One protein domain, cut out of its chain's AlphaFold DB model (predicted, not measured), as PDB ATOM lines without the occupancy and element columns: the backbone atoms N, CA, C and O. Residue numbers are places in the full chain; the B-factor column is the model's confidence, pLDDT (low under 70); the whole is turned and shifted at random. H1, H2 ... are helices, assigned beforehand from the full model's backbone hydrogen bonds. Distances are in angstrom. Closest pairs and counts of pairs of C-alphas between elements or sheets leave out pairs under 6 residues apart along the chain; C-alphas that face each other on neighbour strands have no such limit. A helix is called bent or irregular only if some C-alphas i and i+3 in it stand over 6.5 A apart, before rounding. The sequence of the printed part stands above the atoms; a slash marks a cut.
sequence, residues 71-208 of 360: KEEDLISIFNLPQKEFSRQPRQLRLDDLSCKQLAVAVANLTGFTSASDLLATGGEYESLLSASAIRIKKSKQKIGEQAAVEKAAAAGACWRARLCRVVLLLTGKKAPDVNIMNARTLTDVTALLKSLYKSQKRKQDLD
ATOM      1  N   LYS A  71      42.244 -28.447  -5.992       71.31
ATOM      2  CA  LYS A  71      41.722 -27.334  -5.180       71.31
ATOM      3  C   LYS A  71      40.815 -26.405  -5.981       71.31
ATOM      4  O   LYS A  71      39.974 -25.732  -5.391       71.31
ATOM      5  N   GLU A  72      40.994 -26.327  -7.298       71.81
ATOM      6  CA  GLU A  72      40.089 -25.557  -8.153       71.81
ATOM      7  C   GLU A  72      38.759 -26.291  -8.345       71.81
ATOM      8  O   GLU A  72      37.712 -25.651  -8.261       71.81
ATOM      9  N   GLU A  73      38.786 -27.614  -8.517       79.69
ATOM     10  CA  GLU A  73      37.586 -28.459  -8.636       79.69
ATOM     11  C   GLU A  73      36.653 -28.336  -7.423       79.69
ATOM     12  O   GLU A  73      35.441 -28.158  -7.586       79.69
ATOM     13  N   ASP A  74      37.208 -28.312  -6.210       83.31
ATOM     14  CA  ASP A  74      36.420 -28.122  -4.987       83.31
ATOM     15  C   ASP A  74      35.719 -26.754  -4.964       83.31
ATOM     16  O   ASP A  74      34.543 -26.641  -4.615       83.31
ATOM     17  N   LEU A  75      36.409 -25.692  -5.391       79.69
ATOM     18  CA  LEU A  75      35.843 -24.340  -5.438       79.69
ATOM     19  C   LEU A  75      34.780 -24.204  -6.532       79.69
ATOM     20  O   LEU A  75      33.784 -23.504  -6.331       79.69
ATOM     21  N   ILE A  76      34.967 -24.888  -7.668       80.19
ATOM     22  CA  ILE A  76      33.966 -25.003  -8.737       80.19
ATOM     23  C   ILE A  76      32.673 -25.593  -8.168       80.19
ATOM     24  O   ILE A  76      31.599 -25.013  -8.363       80.19
ATOM     25  N   SER A  77      32.794 -26.703  -7.436       84.94
ATOM     26  CA  SER A  77      31.668 -27.408  -6.823       84.94
ATOM     27  C   SER A  77      30.958 -26.551  -5.770       84.94
ATOM     28  O   SER A  77      29.743 -26.366  -5.830       84.94
ATOM     29  N   ILE A  78      31.713 -25.924  -4.859       83.88
ATOM     30  CA  ILE A  78      31.148 -25.130  -3.755       83.88
ATOM     31  C   ILE A  78      30.369 -23.913  -4.272       83.88
ATOM     32  O   ILE A  78      29.262 -23.634  -3.811       83.88
ATOM     33  N   PHE A  79      30.917 -23.175  -5.240       81.50
ATOM     34  CA  PHE A  79      30.281 -21.951  -5.742       81.50
ATOM     35  C   PHE A  79      29.313 -22.185  -6.912       81.50
ATOM     36  O   PHE A  79      28.643 -21.237  -7.354       81.50
ATOM     37  N   ASN A  80      29.214 -23.425  -7.411       84.88
ATOM     38  CA  ASN A  80      28.466 -23.776  -8.619       84.88
ATOM     39  C   ASN A  80      28.776 -22.806  -9.773       84.88
ATOM     40  O   ASN A  80      27.876 -22.239 -10.403       84.88
ATOM     41  N   LEU A  81      30.065 -22.528  -9.971       83.94
ATOM     42  CA  LEU A  81      30.549 -21.624 -11.008       83.94
ATOM     43  C   LEU A  81      30.798 -22.429 -12.287       83.94
ATOM     44  O   LEU A  81      31.595 -23.365 -12.261       83.94
ATOM     45  N   PRO A  82      30.170 -22.089 -13.426       86.00
ATOM     46  CA  PRO A  82      30.530 -22.722 -14.684       86.00
ATOM     47  C   PRO A  82      31.989 -22.394 -15.015       86.00
ATOM     48  O   PRO A  82      32.461 -21.289 -14.757       86.00
ATOM     49  N   GLN A  83      32.701 -23.322 -15.656       86.88
ATOM     50  CA  GLN A  83      34.137 -23.186 -15.946       86.88
ATOM     51  C   GLN A  83      34.491 -21.891 -16.708       86.88
ATOM     52  O   GLN A  83      35.565 -21.322 -16.539       86.88
ATOM     53  N   LYS A  84      33.545 -21.357 -17.493       87.81
ATOM     54  CA  LYS A  84      33.677 -20.070 -18.197       87.81
ATOM     55  C   LYS A  84      33.801 -18.865 -17.257       87.81
ATOM     56  O   LYS A  84      34.412 -17.873 -17.636       87.81
ATOM     57  N   GLU A  85      33.241 -18.936 -16.053       88.25
ATOM     58  CA  GLU A  85      33.295 -17.859 -15.057       88.25
ATOM     59  C   GLU A  85      34.606 -17.849 -14.248       88.25
ATOM     60  O   GLU A  85      34.884 -16.863 -13.570       88.25
ATOM     61  N   PHE A  86      35.463 -18.871 -14.379       88.44
ATOM     62  CA  PHE A  86      36.827 -18.860 -13.817       88.44
ATOM     63  C   PHE A  86      37.809 -18.003 -14.619       88.44
ATOM     64  O   PHE A  86      38.881 -17.632 -14.129       88.44
ATOM     65  N   SER A  87      37.441 -17.664 -15.852       91.12
ATOM     66  CA  SER A  87      38.168 -16.695 -16.661       91.12
ATOM     67  C   SER A  87      37.645 -15.290 -16.378       91.12
ATOM     68  O   SER A  87      36.433 -15.062 -16.331       91.12
ATOM     69  N   ARG A  88      38.557 -14.326 -16.219       93.25
ATOM     70  CA  ARG A  88      38.178 -12.914 -16.118       93.25
ATOM     71  C   ARG A  88      37.615 -12.456 -17.460       93.25
ATOM     72  O   ARG A  88      38.201 -12.716 -18.512       93.25
ATOM     73  N   GLN A  89      36.499 -11.735 -17.442       94.00
ATOM     74  CA  GLN A  89      35.999 -11.106 -18.658       94.00
ATOM     75  C   GLN A  89      36.864  -9.888 -19.022       94.00
ATOM     76  O   GLN A  89      37.245  -9.128 -18.133       94.00
ATOM     77  N   PRO A  90      37.118  -9.615 -20.317       93.56
ATOM     78  CA  PRO A  90      37.976  -8.500 -20.739       93.56
ATOM     79  C   PRO A  90      37.552  -7.125 -20.203       93.56
ATOM     80  O   PRO A  90      38.390  -6.245 -20.038       93.56
ATOM     81  N   ARG A  91      36.255  -6.943 -19.916       96.38
ATOM     82  CA  ARG A  91      35.679  -5.696 -19.392       96.38
ATOM     83  C   ARG A  91      35.930  -5.468 -17.898       96.38
ATOM     84  O   ARG A  91      35.715  -4.361 -17.433       96.38
ATOM     85  N   GLN A  92      36.349  -6.494 -17.158       96.19
ATOM     86  CA  GLN A  92      36.547  -6.416 -15.710       96.19
ATOM     87  C   GLN A  92      37.955  -5.903 -15.422       96.19
ATOM     88  O   GLN A  92      38.898  -6.687 -15.405       96.19
ATOM     89  N   LEU A  93      38.141  -4.597 -15.272       97.19
ATOM     90  CA  LEU A  93      39.469  -3.991 -15.118       97.19
ATOM     91  C   LEU A  93      39.900  -3.921 -13.650       97.19
ATOM     92  O   LEU A  93      41.096  -3.948 -13.346       97.19
ATOM     93  N   ARG A  94      38.928  -3.847 -12.747       97.69
ATOM     94  CA  ARG A  94      39.107  -3.678 -11.307       97.69
ATOM     95  C   ARG A  94      38.461  -4.823 -10.544       97.69
ATOM     96  O   ARG A  94      37.673  -5.596 -11.086       97.69
ATOM     97  N   LEU A  95      38.824  -4.957  -9.274       96.44
ATOM     98  CA  LEU A  95      38.326  -6.046  -8.441       96.44
ATOM     99  C   LEU A  95      36.811  -5.956  -8.182       96.44
ATOM    100  O   LEU A  95      36.155  -6.987  -8.063       96.44
ATOM    101  N   ASP A  96      36.249  -4.749  -8.123       95.88
ATOM    102  CA  ASP A  96      34.811  -4.501  -7.952       95.88
ATOM    103  C   ASP A  96      33.973  -4.798  -9.210       95.88
ATOM    104  O   ASP A  96      32.759  -4.978  -9.096       95.88
ATOM    105  N   ASP A  97      34.611  -4.949 -10.377       96.12
ATOM    106  CA  ASP A  97      33.957  -5.394 -11.617       96.12
ATOM    107  C   ASP A  97      33.679  -6.911 -11.633       96.12
ATOM    108  O   ASP A  97      32.962  -7.424 -12.505       96.12
ATOM    109  N   LEU A  98      34.274  -7.668 -10.705       95.25
ATOM    110  CA  LEU A  98      34.041  -9.104 -10.594       95.25
ATOM    111  C   LEU A  98      32.599  -9.391 -10.161       95.25
ATOM    112  O   LEU A  98      31.998  -8.685  -9.344       95.25
ATOM    113  N   SER A  99      32.028 -10.477 -10.687       92.25
ATOM    114  CA  SER A  99      30.756 -10.976 -10.158       92.25
ATOM    115  C   SER A  99      30.917 -11.387  -8.690       92.25
ATOM    116  O   SER A  99      32.021 -11.688  -8.231       92.25
ATOM    117  N   CYS A 100      29.815 -11.434  -7.941       91.00
ATOM    118  CA  CYS A 100      29.854 -11.752  -6.513       91.00
ATOM    119  C   CYS A 100      30.543 -13.101  -6.241       91.00
ATOM    120  O   CYS A 100      31.361 -13.211  -5.333       91.00
ATOM    121  N   LYS A 101      30.265 -14.105  -7.083       89.81
ATOM    122  CA  LYS A 101      30.865 -15.441  -6.997       89.81
ATOM    123  C   LYS A 101      32.351 -15.445  -7.359       89.81
ATOM    124  O   LYS A 101      33.145 -16.044  -6.643       89.81
ATOM    125  N   GLN A 102      32.739 -14.746  -8.429       92.75
ATOM    126  CA  GLN A 102      34.147 -14.597  -8.816       92.75
ATOM    127  C   GLN A 102      34.964 -13.925  -7.708       92.75
ATOM    128  O   GLN A 102      36.062 -14.372  -7.379       92.75
ATOM    129  N   LEU A 103      34.404 -12.876  -7.101       93.44
ATOM    130  CA  LEU A 103      35.014 -12.184  -5.974       93.44
ATOM    131  C   LEU A 103      35.112 -13.098  -4.747       93.44
ATOM    132  O   LEU A 103      36.156 -13.140  -4.105       93.44
ATOM    133  N   ALA A 104      34.064 -13.871  -4.448       91.44
ATOM    134  CA  ALA A 104      34.076 -14.830  -3.348       91.44
ATOM    135  C   ALA A 104      35.161 -15.904  -3.531       91.44
ATOM    136  O   ALA A 104      35.888 -16.179  -2.582       91.44
ATOM    137  N   VAL A 105      35.344 -16.447  -4.741       91.38
ATOM    138  CA  VAL A 105      36.442 -17.386  -5.054       91.38
ATOM    139  C   VAL A 105      37.809 -16.736  -4.858       91.38
ATOM    140  O   VAL A 105      38.689 -17.331  -4.234       91.38
ATOM    141  N   ALA A 106      37.989 -15.510  -5.355       92.75
ATOM    142  CA  ALA A 106      39.252 -14.786  -5.218       92.75
ATOM    143  C   ALA A 106      39.613 -14.511  -3.744       92.75
ATOM    144  O   ALA A 106      40.790 -14.504  -3.380       92.75
ATOM    145  N   VAL A 107      38.600 -14.309  -2.895       91.81
ATOM    146  CA  VAL A 107      38.750 -14.051  -1.455       91.81
ATOM    147  C   VAL A 107      38.834 -15.335  -0.623       91.81
ATOM    148  O   VAL A 107      39.544 -15.353   0.376       91.81
ATOM    149  N   ALA A 108      38.197 -16.434  -1.031       90.44
ATOM    150  CA  ALA A 108      38.190 -17.690  -0.272       90.44
ATOM    151  C   ALA A 108      39.599 -18.235  -0.007       90.44
ATOM    152  O   ALA A 108      39.863 -18.822   1.033       90.44
ATOM    153  N   ASN A 109      40.527 -18.001  -0.932       85.19
ATOM    154  CA  ASN A 109      41.893 -18.508  -0.843       85.19
ATOM    155  C   ASN A 109      42.895 -17.502  -0.265       85.19
ATOM    156  O   ASN A 109      44.097 -17.773  -0.283       85.19
ATOM    157  N   LEU A 110      42.447 -16.321   0.162       85.69
ATOM    158  CA  LEU A 110      43.322 -15.220   0.575       85.69
ATOM    159  C   LEU A 110      43.977 -15.507   1.932       85.69
ATOM    160  O   LEU A 110      45.174 -15.259   2.093       85.69
ATOM    161  N   THR A 111      43.217 -16.083   2.866       76.94
ATOM    162  CA  THR A 111      43.692 -16.494   4.194       76.94
ATOM    163  C   THR A 111      43.363 -17.965   4.453       76.94
ATOM    164  O   THR A 111      42.484 -18.540   3.820       76.94
ATOM    165  N   GLY A 112      44.087 -18.599   5.380       75.94
ATOM    166  CA  GLY A 112      43.813 -19.984   5.789       75.94
ATOM    167  C   GLY A 112      42.580 -20.145   6.683       75.94
ATOM    168  O   GLY A 112      42.211 -21.270   6.998       75.94
ATOM    169  N   PHE A 113      41.960 -19.040   7.100       71.75
ATOM    170  CA  PHE A 113      40.869 -19.024   8.077       71.75
ATOM    171  C   PHE A 113      39.488 -19.025   7.419       71.75
ATOM    172  O   PHE A 113      38.488 -19.280   8.081       71.75
ATOM    173  N   THR A 114      39.418 -18.731   6.120       71.69
ATOM    174  CA  THR A 114      38.151 -18.573   5.408       71.69
ATOM    175  C   THR A 114      37.910 -19.730   4.477       71.69
ATOM    176  O   THR A 114      38.540 -19.815   3.426       71.69
ATOM    177  N   SER A 115      36.965 -20.602   4.817       82.12
ATOM    178  CA  SER A 115      36.504 -21.559   3.823       82.12
ATOM    179  C   SER A 115      35.621 -20.844   2.795       82.12
ATOM    180  O   SER A 115      34.862 -19.921   3.107       82.12
ATOM    181  N   ALA A 116      35.691 -21.294   1.546       82.69
ATOM    182  CA  ALA A 116      34.758 -20.888   0.498       82.69
ATOM    183  C   ALA A 116      33.287 -21.049   0.926       82.69
ATOM    184  O   ALA A 116      32.448 -20.198   0.626       82.69
ATOM    185  N   SER A 117      33.004 -22.120   1.672       83.50
ATOM    186  CA  SER A 117      31.682 -22.430   2.213       83.50
ATOM    187  C   SER A 117      31.177 -21.336   3.159       83.50
ATOM    188  O   SER A 117      30.024 -20.920   3.062       83.50
ATOM    189  N   ASP A 118      32.037 -20.791   4.023       81.94
ATOM    190  CA  ASP A 118      31.649 -19.736   4.971       81.94
ATOM    191  C   ASP A 118      31.308 -18.417   4.263       81.94
ATOM    192  O   ASP A 118      30.335 -17.733   4.607       81.94
ATOM    193  N   LEU A 119      32.070 -18.066   3.224       84.00
ATOM    194  CA  LEU A 119      31.791 -16.886   2.397       84.00
ATOM    195  C   LEU A 119      30.476 -17.027   1.620       84.00
ATOM    196  O   LEU A 119      29.754 -16.044   1.432       84.00
ATOM    197  N   LEU A 120      30.128 -18.245   1.199       83.81
ATOM    198  CA  LEU A 120      28.840 -18.520   0.569       83.81
ATOM    199  C   LEU A 120      27.693 -18.433   1.591       83.81
ATOM    200  O   LEU A 120      26.680 -17.771   1.343       83.81
ATOM    201  N   ALA A 121      27.874 -19.020   2.776       81.00
ATOM    202  CA  ALA A 121      26.869 -19.039   3.835       81.00
ATOM    203  C   ALA A 121      26.531 -17.634   4.372       81.00
ATOM    204  O   ALA A 121      25.406 -17.399   4.824       81.00
ATOM    205  N   THR A 122      27.466 -16.681   4.303       77.12
ATOM    206  CA  THR A 122      27.315 -15.299   4.808       77.12
ATOM    207  C   THR A 122      26.540 -14.347   3.884       77.12
ATOM    208  O   THR A 122      26.326 -13.179   4.230       77.12
ATOM    209  N   GLY A 123      26.053 -14.820   2.735       77.00
ATOM    210  CA  GLY A 123      25.188 -14.022   1.856       77.00
ATOM    211  C   GLY A 123      25.085 -14.517   0.416       77.00
ATOM    212  O   GLY A 123      24.129 -14.159  -0.272       77.00
ATOM    213  N   GLY A 124      26.012 -15.371  -0.018       84.62
ATOM    214  CA  GLY A 124      26.031 -15.926  -1.369       84.62
ATOM    215  C   GLY A 124      24.850 -16.827  -1.695       84.62
ATOM    216  O   GLY A 124      24.312 -16.743  -2.796       84.62
ATOM    217  N   GLU A 125      24.380 -17.625  -0.734       85.81
ATOM    218  CA  GLU A 125      23.177 -18.458  -0.909       85.81
ATOM    219  C   GLU A 125      21.934 -17.613  -1.215       85.81
ATOM    220  O   GLU A 125      21.142 -17.947  -2.095       85.81
ATOM    221  N   TYR A 126      21.775 -16.495  -0.502       85.00
ATOM    222  CA  TYR A 126      20.618 -15.617  -0.646       85.00
ATOM    223  C   TYR A 126      20.639 -14.869  -1.983       85.00
ATOM    224  O   TYR A 126      19.626 -14.818  -2.680       85.00
ATOM    225  N   GLU A 127      21.802 -14.343  -2.374       90.31
ATOM    226  CA  GLU A 127      22.001 -13.741  -3.696       90.31
ATOM    227  C   GLU A 127      21.730 -14.756  -4.812       90.31
ATOM    228  O   GLU A 127      20.944 -14.472  -5.718       90.31
ATOM    229  N   SER A 128      22.284 -15.966  -4.693       88.19
ATOM    230  CA  SER A 128      22.092 -17.041  -5.672       88.19
ATOM    231  C   SER A 128      20.619 -17.429  -5.802       88.19
ATOM    232  O   SER A 128      20.123 -17.615  -6.915       88.19
ATOM    233  N   LEU A 129      19.892 -17.504  -4.683       88.69
ATOM    234  CA  LEU A 129      18.465 -17.819  -4.664       88.69
ATOM    235  C   LEU A 129      17.623 -16.726  -5.335       88.69
ATOM    236  O   LEU A 129      16.743 -17.042  -6.141       88.69
ATOM    237  N   LEU A 130      17.896 -15.450  -5.048       90.88
ATOM    238  CA  LEU A 130      17.181 -14.329  -5.665       90.88
ATOM    239  C   LEU A 130      17.496 -14.195  -7.156       90.88
ATOM    240  O   LEU A 130      16.582 -13.993  -7.955       90.88
ATOM    241  N   SER A 131      18.758 -14.376  -7.542       91.56
ATOM    242  CA  SER A 131      19.192 -14.375  -8.940       91.56
ATOM    243  C   SER A 131      18.527 -15.511  -9.729       91.56
ATOM    244  O   SER A 131      17.916 -15.279 -10.775       91.56
ATOM    245  N   ALA A 132      18.509 -16.732  -9.179       91.44
ATOM    246  CA  ALA A 132      17.792 -17.860  -9.770       91.44
ATOM    247  C   ALA A 132      16.278 -17.602  -9.873       91.44
ATOM    248  O   ALA A 132      15.658 -17.951 -10.880       91.44
ATOM    249  N   SER A 133      15.680 -16.967  -8.860       92.06
ATOM    250  CA  SER A 133      14.268 -16.573  -8.874       92.06
ATOM    251  C   SER A 133      13.963 -15.574  -9.995       92.06
ATOM    252  O   SER A 133      13.042 -15.802 -10.781       92.06
ATOM    253  N   ALA A 134      14.783 -14.530 -10.143       93.81
ATOM    254  CA  ALA A 134      14.649 -13.542 -11.211       93.81
ATOM    255  C   ALA A 134      14.758 -14.187 -12.605       93.81
ATOM    256  O   ALA A 134      13.941 -13.913 -13.485       93.81
ATOM    257  N   ILE A 135      15.702 -15.119 -12.795       93.50
ATOM    258  CA  ILE A 135      15.842 -15.874 -14.050       93.50
ATOM    259  C   ILE A 135      14.598 -16.729 -14.330       93.50
ATOM    260  O   ILE A 135      14.151 -16.795 -15.476       93.50
ATOM    261  N   ARG A 136      14.025 -17.392 -13.314       92.94
ATOM    262  CA  ARG A 136      12.799 -18.194 -13.476       92.94
ATOM    263  C   ARG A 136      11.602 -17.336 -13.883       92.94
ATOM    264  O   ARG A 136      10.906 -17.716 -14.818       92.94
ATOM    265  N   ILE A 137      11.405 -16.182 -13.242       92.56
ATOM    266  CA  ILE A 137      10.317 -15.240 -13.567       92.56
ATOM    267  C   ILE A 137      10.475 -14.702 -14.994       92.56
ATOM    268  O   ILE A 137       9.529 -14.700 -15.779       92.56
ATOM    269  N   LYS A 138      11.701 -14.344 -15.388       94.12
ATOM    270  CA  LYS A 138      11.994 -13.931 -16.764       94.12
ATOM    271  C   LYS A 138      11.666 -15.031 -17.782       94.12
ATOM    272  O   LYS A 138      11.114 -14.761 -18.847       94.12
ATOM    273  N   LYS A 139      11.971 -16.294 -17.460       95.12
ATOM    274  CA  LYS A 139      11.653 -17.449 -18.320       95.12
ATOM    275  C   LYS A 139      10.154 -17.753 -18.397       95.12
ATOM    276  O   LYS A 139       9.710 -18.223 -19.441       95.12
ATOM    277  N   SER A 140       9.374 -17.474 -17.349       93.56
ATOM    278  CA  SER A 140       7.918 -17.689 -17.347       93.56
ATOM    279  C   SER A 140       7.134 -16.620 -18.122       93.56
ATOM    280  O   SER A 140       5.916 -16.735 -18.232       93.56
ATOM    281  N   LYS A 141       7.806 -15.598 -18.684       93.88
ATOM    282  CA  LYS A 141       7.195 -14.457 -19.400       93.88
ATOM    283  C   LYS A 141       6.161 -13.686 -18.560       93.88
ATOM    284  O   LYS A 141       5.330 -12.960 -19.109       93.88
ATOM    285  N   GLN A 142       6.211 -13.815 -17.235       88.69
ATOM    286  CA  GLN A 142       5.357 -13.059 -16.327       88.69
ATOM    287  C   GLN A 142       5.880 -11.625 -16.213       88.69
ATOM    288  O   GLN A 142       6.793 -11.346 -15.442       88.69
ATOM    289  N   LYS A 143       5.280 -10.700 -16.975       91.56
ATOM    290  CA  LYS A 143       5.651  -9.271 -16.936       91.56
ATOM    291  C   LYS A 143       5.405  -8.639 -15.561       91.56
ATOM    292  O   LYS A 143       6.131  -7.736 -15.151       91.56
ATOM    293  N   ILE A 144       4.382  -9.105 -14.843       90.56
ATOM    294  CA  ILE A 144       4.043  -8.600 -13.510       90.56
ATOM    295  C   ILE A 144       5.072  -9.138 -12.512       90.56
ATOM    296  O   ILE A 144       5.068 -10.319 -12.177       90.56
ATOM    297  N   GLY A 145       5.950  -8.258 -12.029       88.00
ATOM    298  CA  GLY A 145       6.933  -8.577 -10.991       88.00
ATOM    299  C   GLY A 145       8.323  -8.982 -11.490       88.00
ATOM    300  O   GLY A 145       9.209  -9.149 -10.653       88.00
ATOM    301  N   GLU A 146       8.557  -9.075 -12.806       93.12
ATOM    302  CA  GLU A 146       9.896  -9.349 -13.365       93.12
ATOM    303  C   GLU A 146      10.909  -8.288 -12.919       93.12
ATOM    304  O   GLU A 146      11.932  -8.622 -12.321       93.12
ATOM    305  N   GLN A 147      10.585  -7.009 -13.128       93.81
ATOM    306  CA  GLN A 147      11.458  -5.892 -12.765       93.81
ATOM    307  C   GLN A 147      11.784  -5.888 -11.263       93.81
ATOM    308  O   GLN A 147      12.947  -5.802 -10.878       93.81
ATOM    309  N   ALA A 148      10.774  -6.094 -10.412       92.50
ATOM    310  CA  ALA A 148      10.958  -6.150  -8.964       92.50
ATOM    311  C   ALA A 148      11.840  -7.337  -8.528       92.50
ATOM    312  O   ALA A 148      12.610  -7.223  -7.575       92.50
ATOM    313  N   ALA A 149      11.744  -8.488  -9.201       91.31
ATOM    314  CA  ALA A 149      12.606  -9.634  -8.921       91.31
ATOM    315  C   ALA A 149      14.062  -9.370  -9.333       91.31
ATOM    316  O   ALA A 149      14.979  -9.701  -8.578       91.31
ATOM    317  N   VAL A 150      14.272  -8.743 -10.495       92.94
ATOM    318  CA  VAL A 150      15.600  -8.347 -10.983       92.94
ATOM    319  C   VAL A 150      16.242  -7.317 -10.051       92.94
ATOM    320  O   VAL A 150      17.395  -7.487  -9.664       92.94
ATOM    321  N   GLU A 151      15.498  -6.295  -9.626       92.38
ATOM    322  CA  GLU A 151      15.977  -5.277  -8.683       92.38
ATOM    323  C   GLU A 151      16.344  -5.878  -7.322       92.38
ATOM    324  O   GLU A 151      17.403  -5.568  -6.780       92.38
ATOM    325  N   LYS A 152      15.528  -6.804  -6.795       90.50
ATOM    326  CA  LYS A 152      15.843  -7.530  -5.552       90.50
ATOM    327  C   LYS A 152      17.126  -8.347  -5.672       90.50
ATOM    328  O   LYS A 152      17.961  -8.302  -4.769       90.50
ATOM    329  N   ALA A 153      17.301  -9.071  -6.778       91.75
ATOM    330  CA  ALA A 153      18.523  -9.830  -7.033       91.75
ATOM    331  C   ALA A 153      19.745  -8.903  -7.151       91.75
ATOM    332  O   ALA A 153      20.776  -9.156  -6.526       91.75
ATOM    333  N   ALA A 154      19.618  -7.790  -7.879       92.38
ATOM    334  CA  ALA A 154      20.682  -6.801  -8.036       92.38
ATOM    335  C   ALA A 154      21.072  -6.148  -6.700       92.38
ATOM    336  O   ALA A 154      22.263  -6.030  -6.404       92.38
ATOM    337  N   ALA A 155      20.093  -5.778  -5.870       89.94
ATOM    338  CA  ALA A 155      20.322  -5.207  -4.545       89.94
ATOM    339  C   ALA A 155      21.024  -6.201  -3.607       89.94
ATOM    340  O   ALA A 155      21.990  -5.838  -2.928       89.94
ATOM    341  N   ALA A 156      20.602  -7.470  -3.609       89.19
ATOM    342  CA  ALA A 156      21.260  -8.522  -2.839       89.19
ATOM    343  C   ALA A 156      22.713  -8.738  -3.296       89.19
ATOM    344  O   ALA A 156      23.614  -8.797  -2.458       89.19
ATOM    345  N   GLY A 157      22.955  -8.763  -4.610       91.31
ATOM    346  CA  GLY A 157      24.300  -8.858  -5.176       91.31
ATOM    347  C   GLY A 157      25.187  -7.660  -4.841       91.31
ATOM    348  O   GLY A 157      26.340  -7.837  -4.455       91.31
ATOM    349  N   ALA A 158      24.656  -6.437  -4.910       90.88
ATOM    350  CA  ALA A 158      25.381  -5.233  -4.508       90.88
ATOM    351  C   ALA A 158      25.750  -5.258  -3.016       90.88
ATOM    352  O   ALA A 158      26.897  -4.983  -2.665       90.88
ATOM    353  N   CYS A 159      24.814  -5.659  -2.150       89.06
ATOM    354  CA  CYS A 159      25.057  -5.786  -0.716       89.06
ATOM    355  C   CYS A 159      26.134  -6.838  -0.413       89.06
ATOM    356  O   CYS A 159      27.045  -6.586   0.378       89.06
ATOM    357  N   TRP A 160      26.067  -8.004  -1.065       88.88
ATOM    358  CA  TRP A 160      27.057  -9.063  -0.875       88.88
ATOM    359  C   TRP A 160      28.446  -8.659  -1.386       88.88
ATOM    360  O   TRP A 160      29.427  -8.821  -0.660       88.88
ATOM    361  N   ARG A 161      28.541  -8.028  -2.565       92.44
ATOM    362  CA  ARG A 161      29.811  -7.474  -3.068       92.44
ATOM    363  C   ARG A 161      30.403  -6.435  -2.134       92.44
ATOM    364  O   ARG A 161      31.581  -6.536  -1.821       92.44
ATOM    365  N   ALA A 162      29.613  -5.477  -1.649       91.12
ATOM    366  CA  ALA A 162      30.106  -4.446  -0.733       91.12
ATOM    367  C   ALA A 162      30.769  -5.056   0.516       91.12
ATOM    368  O   ALA A 162      31.810  -4.581   0.971       91.12
ATOM    369  N   ARG A 163      30.211  -6.160   1.028       87.25
ATOM    370  CA  ARG A 163      30.779  -6.910   2.155       87.25
ATOM    371  C   ARG A 163      32.100  -7.584   1.795       87.25
ATOM    372  O   ARG A 163      33.067  -7.429   2.531       87.25
ATOM    373  N   LEU A 164      32.167  -8.276   0.657       90.75
ATOM    374  CA  LEU A 164      33.416  -8.879   0.179       90.75
ATOM    375  C   LEU A 164      34.495  -7.815  -0.079       90.75
ATOM    376  O   LEU A 164      35.650  -8.008   0.282       90.75
ATOM    377  N   CYS A 165      34.122  -6.648  -0.607       93.19
ATOM    378  CA  CYS A 165      35.030  -5.514  -0.766       93.19
ATOM    379  C   CYS A 165      35.557  -4.997   0.583       93.19
ATOM    380  O   CYS A 165      36.722  -4.609   0.667       93.19
ATOM    381  N   ARG A 166      34.741  -5.020   1.648       90.69
ATOM    382  CA  ARG A 166      35.187  -4.689   3.013       90.69
ATOM    383  C   ARG A 166      36.188  -5.720   3.540       90.69
ATOM    384  O   ARG A 166      37.198  -5.320   4.106       90.69
ATOM    385  N   VAL A 167      35.963  -7.013   3.287       88.75
ATOM    386  CA  VAL A 167      36.937  -8.079   3.606       88.75
ATOM    387  C   VAL A 167      38.262  -7.826   2.889       88.75
ATOM    388  O   VAL A 167      39.316  -7.838   3.516       88.75
ATOM    389  N   VAL A 168      38.218  -7.531   1.586       93.25
ATOM    390  CA  VAL A 168      39.421  -7.199   0.809       93.25
ATOM    391  C   VAL A 168      40.141  -5.990   1.400       93.25
ATOM    392  O   VAL A 168      41.361  -6.037   1.539       93.25
ATOM    393  N   LEU A 169      39.416  -4.934   1.773       93.50
ATOM    394  CA  LEU A 169      40.007  -3.740   2.376       93.50
ATOM    395  C   LEU A 169      40.731  -4.057   3.687       93.50
ATOM    396  O   LEU A 169      41.863  -3.616   3.855       93.50
ATOM    397  N   LEU A 170      40.117  -4.842   4.574       88.88
ATOM    398  CA  LEU A 170      40.733  -5.238   5.844       88.88
ATOM    399  C   LEU A 170      41.986  -6.089   5.623       88.88
ATOM    400  O   LEU A 170      43.035  -5.817   6.197       88.88
ATOM    401  N   LEU A 171      41.907  -7.087   4.740       89.06
ATOM    402  CA  LEU A 171      43.021  -8.006   4.502       89.06
ATOM    403  C   LEU A 171      44.173  -7.341   3.737       89.06
ATOM    404  O   LEU A 171      45.341  -7.587   4.017       89.06
ATOM    405  N   THR A 172      43.869  -6.524   2.732       93.44
ATOM    406  CA  THR A 172      44.882  -6.010   1.792       93.44
ATOM    407  C   THR A 172      45.274  -4.557   2.038       93.44
ATOM    408  O   THR A 172      46.228  -4.079   1.422       93.44
ATOM    409  N   GLY A 173      44.535  -3.834   2.885       93.94
ATOM    410  CA  GLY A 173      44.693  -2.392   3.090       93.94
ATOM    411  C   GLY A 173      44.292  -1.535   1.884       93.94
ATOM    412  O   GLY A 173      44.527  -0.329   1.890       93.94
ATOM    413  N   LYS A 174      43.716  -2.131   0.829       96.94
ATOM    414  CA  LYS A 174      43.320  -1.438  -0.405       96.94
ATOM    415  C   LYS A 174      41.831  -1.590  -0.673       96.94
ATOM    416  O   LYS A 174      41.274  -2.674  -0.515       96.94
ATOM    417  N   LYS A 175      41.178  -0.515  -1.125       97.25
ATOM    418  CA  LYS A 175      39.774  -0.587  -1.544       97.25
ATOM    419  C   LYS A 175      39.688  -1.392  -2.840       97.25
ATOM    420  O   LYS A 175      40.568  -1.284  -3.691       97.25
ATOM    421  N   ALA A 176      38.620  -2.167  -3.016       96.69
ATOM    422  CA  ALA A 176      38.433  -2.989  -4.214       96.69
ATOM    423  C   ALA A 176      38.560  -2.211  -5.551       96.69
ATOM    424  O   ALA A 176      39.255  -2.716  -6.434       96.69
ATOM    425  N   PRO A 177      38.029  -0.976  -5.698       97.38
ATOM    426  CA  PRO A 177      38.195  -0.196  -6.931       97.38
ATOM    427  C   PRO A 177      39.647   0.216  -7.228       97.38
ATOM    428  O   PRO A 177      39.984   0.504  -8.376       97.38
ATOM    429  N   ASP A 178      40.516   0.227  -6.212       97.88
ATOM    430  CA  ASP A 178      41.933   0.594  -6.339       97.88
ATOM    431  C   ASP A 178      42.816  -0.614  -6.709       97.88
ATOM    432  O   ASP A 178      44.009  -0.472  -7.000       97.88
ATOM    433  N   VAL A 179      42.256  -1.830  -6.685       97.75
ATOM    434  CA  VAL A 179      42.960  -3.062  -7.048       97.75
ATOM    435  C   VAL A 179      42.758  -3.330  -8.538       97.75
ATOM    436  O   VAL A 179      41.739  -3.868  -8.970       97.75
ATOM    437  N   ASN A 180      43.761  -2.953  -9.333       97.38
ATOM    438  CA  ASN A 180      43.789  -3.203 -10.772       97.38
ATOM    439  C   ASN A 180      44.088  -4.685 -11.066       97.38
ATOM    440  O   ASN A 180      45.145  -5.195 -10.690       97.38
ATOM    441  N   ILE A 181      43.175  -5.353 -11.776       97.50
ATOM    442  CA  ILE A 181      43.275  -6.769 -12.166       97.50
ATOM    443  C   ILE A 181      43.455  -6.954 -13.679       97.50
ATOM    444  O   ILE A 181      43.339  -8.064 -14.190       97.50
ATOM    445  N   MET A 182      43.762  -5.886 -14.418       97.00
ATOM    446  CA  MET A 182      43.861  -5.903 -15.882       97.00
ATOM    447  C   MET A 182      44.882  -6.921 -16.420       97.00
ATOM    448  O   MET A 182      44.685  -7.463 -17.507       97.00
ATOM    449  N   ASN A 183      45.933  -7.223 -15.650       96.25
ATOM    450  CA  ASN A 183      46.967  -8.196 -16.022       96.25
ATOM    451  C   ASN A 183      46.644  -9.640 -15.598       96.25
ATOM    452  O   ASN A 183      47.303 -10.564 -16.067       96.25
ATOM    453  N   ALA A 184      45.641  -9.849 -14.741       96.06
ATOM    454  CA  ALA A 184      45.200 -11.178 -14.329       96.06
ATOM    455  C   ALA A 184      44.319 -11.791 -15.428       96.06
ATOM    456  O   ALA A 184      43.392 -11.141 -15.917       96.06
ATOM    457  N   ARG A 185      44.587 -13.026 -15.857       94.50
ATOM    458  CA  ARG A 185      43.755 -13.719 -16.860       94.50
ATOM    459  C   ARG A 185      42.720 -14.616 -16.190       94.50
ATOM    460  O   ARG A 185      41.581 -14.690 -16.652       94.50
ATOM    461  N   THR A 186      43.097 -15.244 -15.084       94.75
ATOM    462  CA  THR A 186      42.260 -16.184 -14.331       94.75
ATOM    463  C   THR A 186      41.934 -15.658 -12.931       94.75
ATOM    464  O   THR A 186      42.587 -14.745 -12.418       94.75
ATOM    465  N   LEU A 187      40.940 -16.255 -12.266       92.69
ATOM    466  CA  LEU A 187      40.684 -15.976 -10.844       92.69
ATOM    467  C   LEU A 187      41.851 -16.399  -9.939       92.69
ATOM    468  O   LEU A 187      42.041 -15.815  -8.869       92.69
ATOM    469  N   THR A 188      42.664 -17.370 -10.359       92.31
ATOM    470  CA  THR A 188      43.891 -17.747  -9.648       92.31
ATOM    471  C   THR A 188      44.951 -16.657  -9.702       92.31
ATOM    472  O   THR A 188      45.548 -16.363  -8.665       92.31
ATOM    473  N   ASP A 189      45.109 -15.973 -10.837       95.12
ATOM    474  CA  ASP A 189      45.980 -14.796 -10.939       95.12
ATOM    475  C   ASP A 189      45.498 -13.667 -10.014       95.12
ATOM    476  O   ASP A 189      46.294 -13.051  -9.301       95.12
ATOM    477  N   VAL A 190      44.179 -13.421  -9.972       95.94
ATOM    478  CA  VAL A 190      43.577 -12.433  -9.056       95.94
ATOM    479  C   VAL A 190      43.844 -12.819  -7.601       95.94
ATOM    480  O   VAL A 190      44.268 -11.988  -6.801       95.94
ATOM    481  N   THR A 191      43.664 -14.092  -7.255       94.25
ATOM    482  CA  THR A 191      43.954 -14.615  -5.913       94.25
ATOM    483  C   THR A 191      45.428 -14.421  -5.551       94.25
ATOM    484  O   THR A 191      45.746 -14.000  -4.438       94.25
ATOM    485  N   ALA A 192      46.349 -14.703  -6.476       95.12
ATOM    486  CA  ALA A 192      47.783 -14.518  -6.267       95.12
ATOM    487  C   ALA A 192      48.140 -13.039  -6.043       95.12
ATOM    488  O   ALA A 192      48.911 -12.720  -5.131       95.12
ATOM    489  N   LEU A 193      47.527 -12.131  -6.812       97.06
ATOM    490  CA  LEU A 193      47.648 -10.688  -6.613       97.06
ATOM    491  C   LEU A 193      47.169 -10.279  -5.214       97.06
ATOM    492  O   LEU A 193      47.899  -9.605  -4.486       97.06
ATOM    493  N   LEU A 194      45.978 -10.725  -4.808       95.88
ATOM    494  CA  LEU A 194      45.422 -10.422  -3.490       95.88
ATOM    495  C   LEU A 194      46.294 -10.977  -2.356       95.88
ATOM    496  O   LEU A 194      46.556 -10.263  -1.390       95.88
ATOM    497  N   LYS A 195      46.837 -12.193  -2.496       94.44
ATOM    498  CA  LYS A 195      47.814 -12.769  -1.552       94.44
ATOM    499  C   LYS A 195      49.080 -11.923  -1.435       94.44
ATOM    500  O   LYS A 195      49.619 -11.781  -0.340       94.44
ATOM    501  N   SER A 196      49.574 -11.373  -2.544       95.94
ATOM    502  CA  SER A 196      50.738 -10.480  -2.536       95.94
ATOM    503  C   SER A 196      50.450  -9.192  -1.758       95.94
ATOM    504  O   SER A 196      51.235  -8.803  -0.889       95.94
ATOM    505  N   LEU A 197      49.283  -8.579  -1.998       95.56
ATOM    506  CA  LEU A 197      48.833  -7.393  -1.264       95.56
ATOM    507  C   LEU A 197      48.641  -7.685   0.225       95.56
ATOM    508  O   LEU A 197      49.148  -6.937   1.055       95.56
ATOM    509  N   TYR A 198      48.001  -8.805   0.559       93.06
ATOM    510  CA  TYR A 198      47.836  -9.282   1.930       93.06
ATOM    511  C   TYR A 198      49.182  -9.439   2.651       93.06
ATOM    512  O   TYR A 198      49.392  -8.862   3.715       93.06
ATOM    513  N   LYS A 199      50.150 -10.140   2.042       92.06
ATOM    514  CA  LYS A 199      51.505 -10.282   2.606       92.06
ATOM    515  C   LYS A 199      52.191  -8.930   2.792       92.06
ATOM    516  O   LYS A 199      52.901  -8.733   3.774       92.06
ATOM    517  N   SER A 200      52.004  -8.004   1.850       94.44
ATOM    518  CA  SER A 200      52.541  -6.651   1.979       94.44
ATOM    519  C   SER A 200      51.892  -5.878   3.123       94.44
ATOM    520  O   SER A 200      52.603  -5.149   3.806       94.44
ATOM    521  N   GLN A 201      50.583  -6.010   3.319       92.12
ATOM    522  CA  GLN A 201      49.855  -5.340   4.392       92.12
ATOM    523  C   GLN A 201      50.243  -5.905   5.759       92.12
ATOM    524  O   GLN A 201      50.569  -5.134   6.660       92.12
ATOM    525  N   LYS A 202      50.327  -7.239   5.873       88.00
ATOM    526  CA  LYS A 202      50.795  -7.938   7.079       88.00
ATOM    527  C   LYS A 202      52.159  -7.416   7.538       88.00
ATOM    528  O   LYS A 202      52.319  -7.092   8.705       88.00
ATOM    529  N   ARG A 203      53.111  -7.250   6.608       90.31
ATOM    530  CA  ARG A 203      54.439  -6.676   6.907       90.31
ATOM    531  C   ARG A 203      54.398  -5.208   7.336       90.31
ATOM    532  O   ARG A 203      55.258  -4.790   8.094       90.31
ATOM    533  N   LYS A 204      53.461  -4.412   6.812       89.06
ATOM    534  CA  LYS A 204      53.383  -2.968   7.095       89.06
ATOM    535  C   LYS A 204      52.803  -2.657   8.465       89.06
ATOM    536  O   LYS A 204      53.227  -1.690   9.080       89.06
ATOM    537  N   GLN A 205      51.800  -3.416   8.891       84.94
ATOM    538  CA  GLN A 205      51.087  -3.137  10.136       84.94
ATOM    539  C   GLN A 205      51.603  -3.952  11.324       84.94
ATOM    540  O   GLN A 205      51.030  -3.835  12.399       84.94
ATOM    541  N   ASP A 206      52.632  -4.785  11.120       83.44
ATOM    542  CA  ASP A 206      53.099  -5.783  12.093       83.44
ATOM    543  C   ASP A 206      51.925  -6.531  12.750       83.44
ATOM    544  O   ASP A 206      51.872  -6.771  13.954       83.44
ATOM    545  N   LEU A 207      50.899  -6.804  11.933       72.25
ATOM    546  CA  LEU A 207      49.638  -7.344  12.411       72.25
ATOM    547  C   LEU A 207      49.896  -8.745  12.941       72.25
ATOM    548  O   LEU A 207      50.194  -9.660  12.162       72.25
ATOM    549  N   ASP A 208      49.705  -8.909  14.251       80.06
ATOM    550  CA  ASP A 208      49.550 -10.226  14.844       80.06
ATOM    551  C   ASP A 208      48.435 -10.944  14.078       80.06
ATOM    552  O   ASP A 208      47.319 -10.443  13.905       80.06
TER     553      ASP A 208
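Overview. This is residues 71 to 208 of the 360 residues of the protein "Hypothetical protein" of Symbiodinium microadriaticum (UniProt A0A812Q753). A long helical hairpin, H4 and H5, reaches out from a body of shorter helices, with H3 packed on both its members near their open end. H6 slants past H3 to the end of H5, H1 and the tiny H2 lie on the side of H3 away from H5, and residues 139 to 144 stick out at the hairpin's tip. The printed part has 138 residues, is all helix, with H1 to H6 in chain order and no named strand, and is compact, with a radius of gyration of the C-alphas of 16.0 A and spans of 55 by 27 by 25 A.

Arrangement. H1, residues 71 to 79, and H2, residues 83 to 86, are close but not clearly touching. H3, residues 100 to 108, is the hub; H1 only just touches it, with 3 pairs of C-alphas within 8 A, the closest those of Phe 79 and Lys 101 at 6.7 A. H4, residues 116 to 139, forms a hairpin with H3, at a shallow tilt of 13 degrees; the C-alphas of Ala 108 and Ala 116 are closest, 4.8 A. H5, residues 146 to 172, forms a hairpin with H4, at 21 degrees, closest at C-alphas 130 and 153, 4.9 A. H6, residues 187 to 205, touches H5 at a steep tilt of 44 degrees; C-alphas 172 and 198 are closest, 4.4 A. H4 and H6 are apart. Each O i to N i+4 pair is within hydrogen-bond range in H3, H5 and H6, against 4 of 5 in H1 and 17 of 20 in H4; H2 is too short for such a pair.

Along the chain. H1 begins at C-alpha 71, (41.722, -27.334, -5.180). H4, 30.0 A long, is irregular, with C-alphas 122 and 125 7.7 A apart and a kink of 63 degrees near residue 123. H5 is 38.3 A long, and H6, 26.7 A long, ends at C-alpha 205, (51.087, -3.137, 10.136).

Size, cuts and confidence. The C-alphas of Lys 141 and Asp 206 are farthest apart, 56.3 A. The printed part has no cut; the links H2 to H3 and H5 to H6 are long, and no printed residue is under 70 in pLDDT.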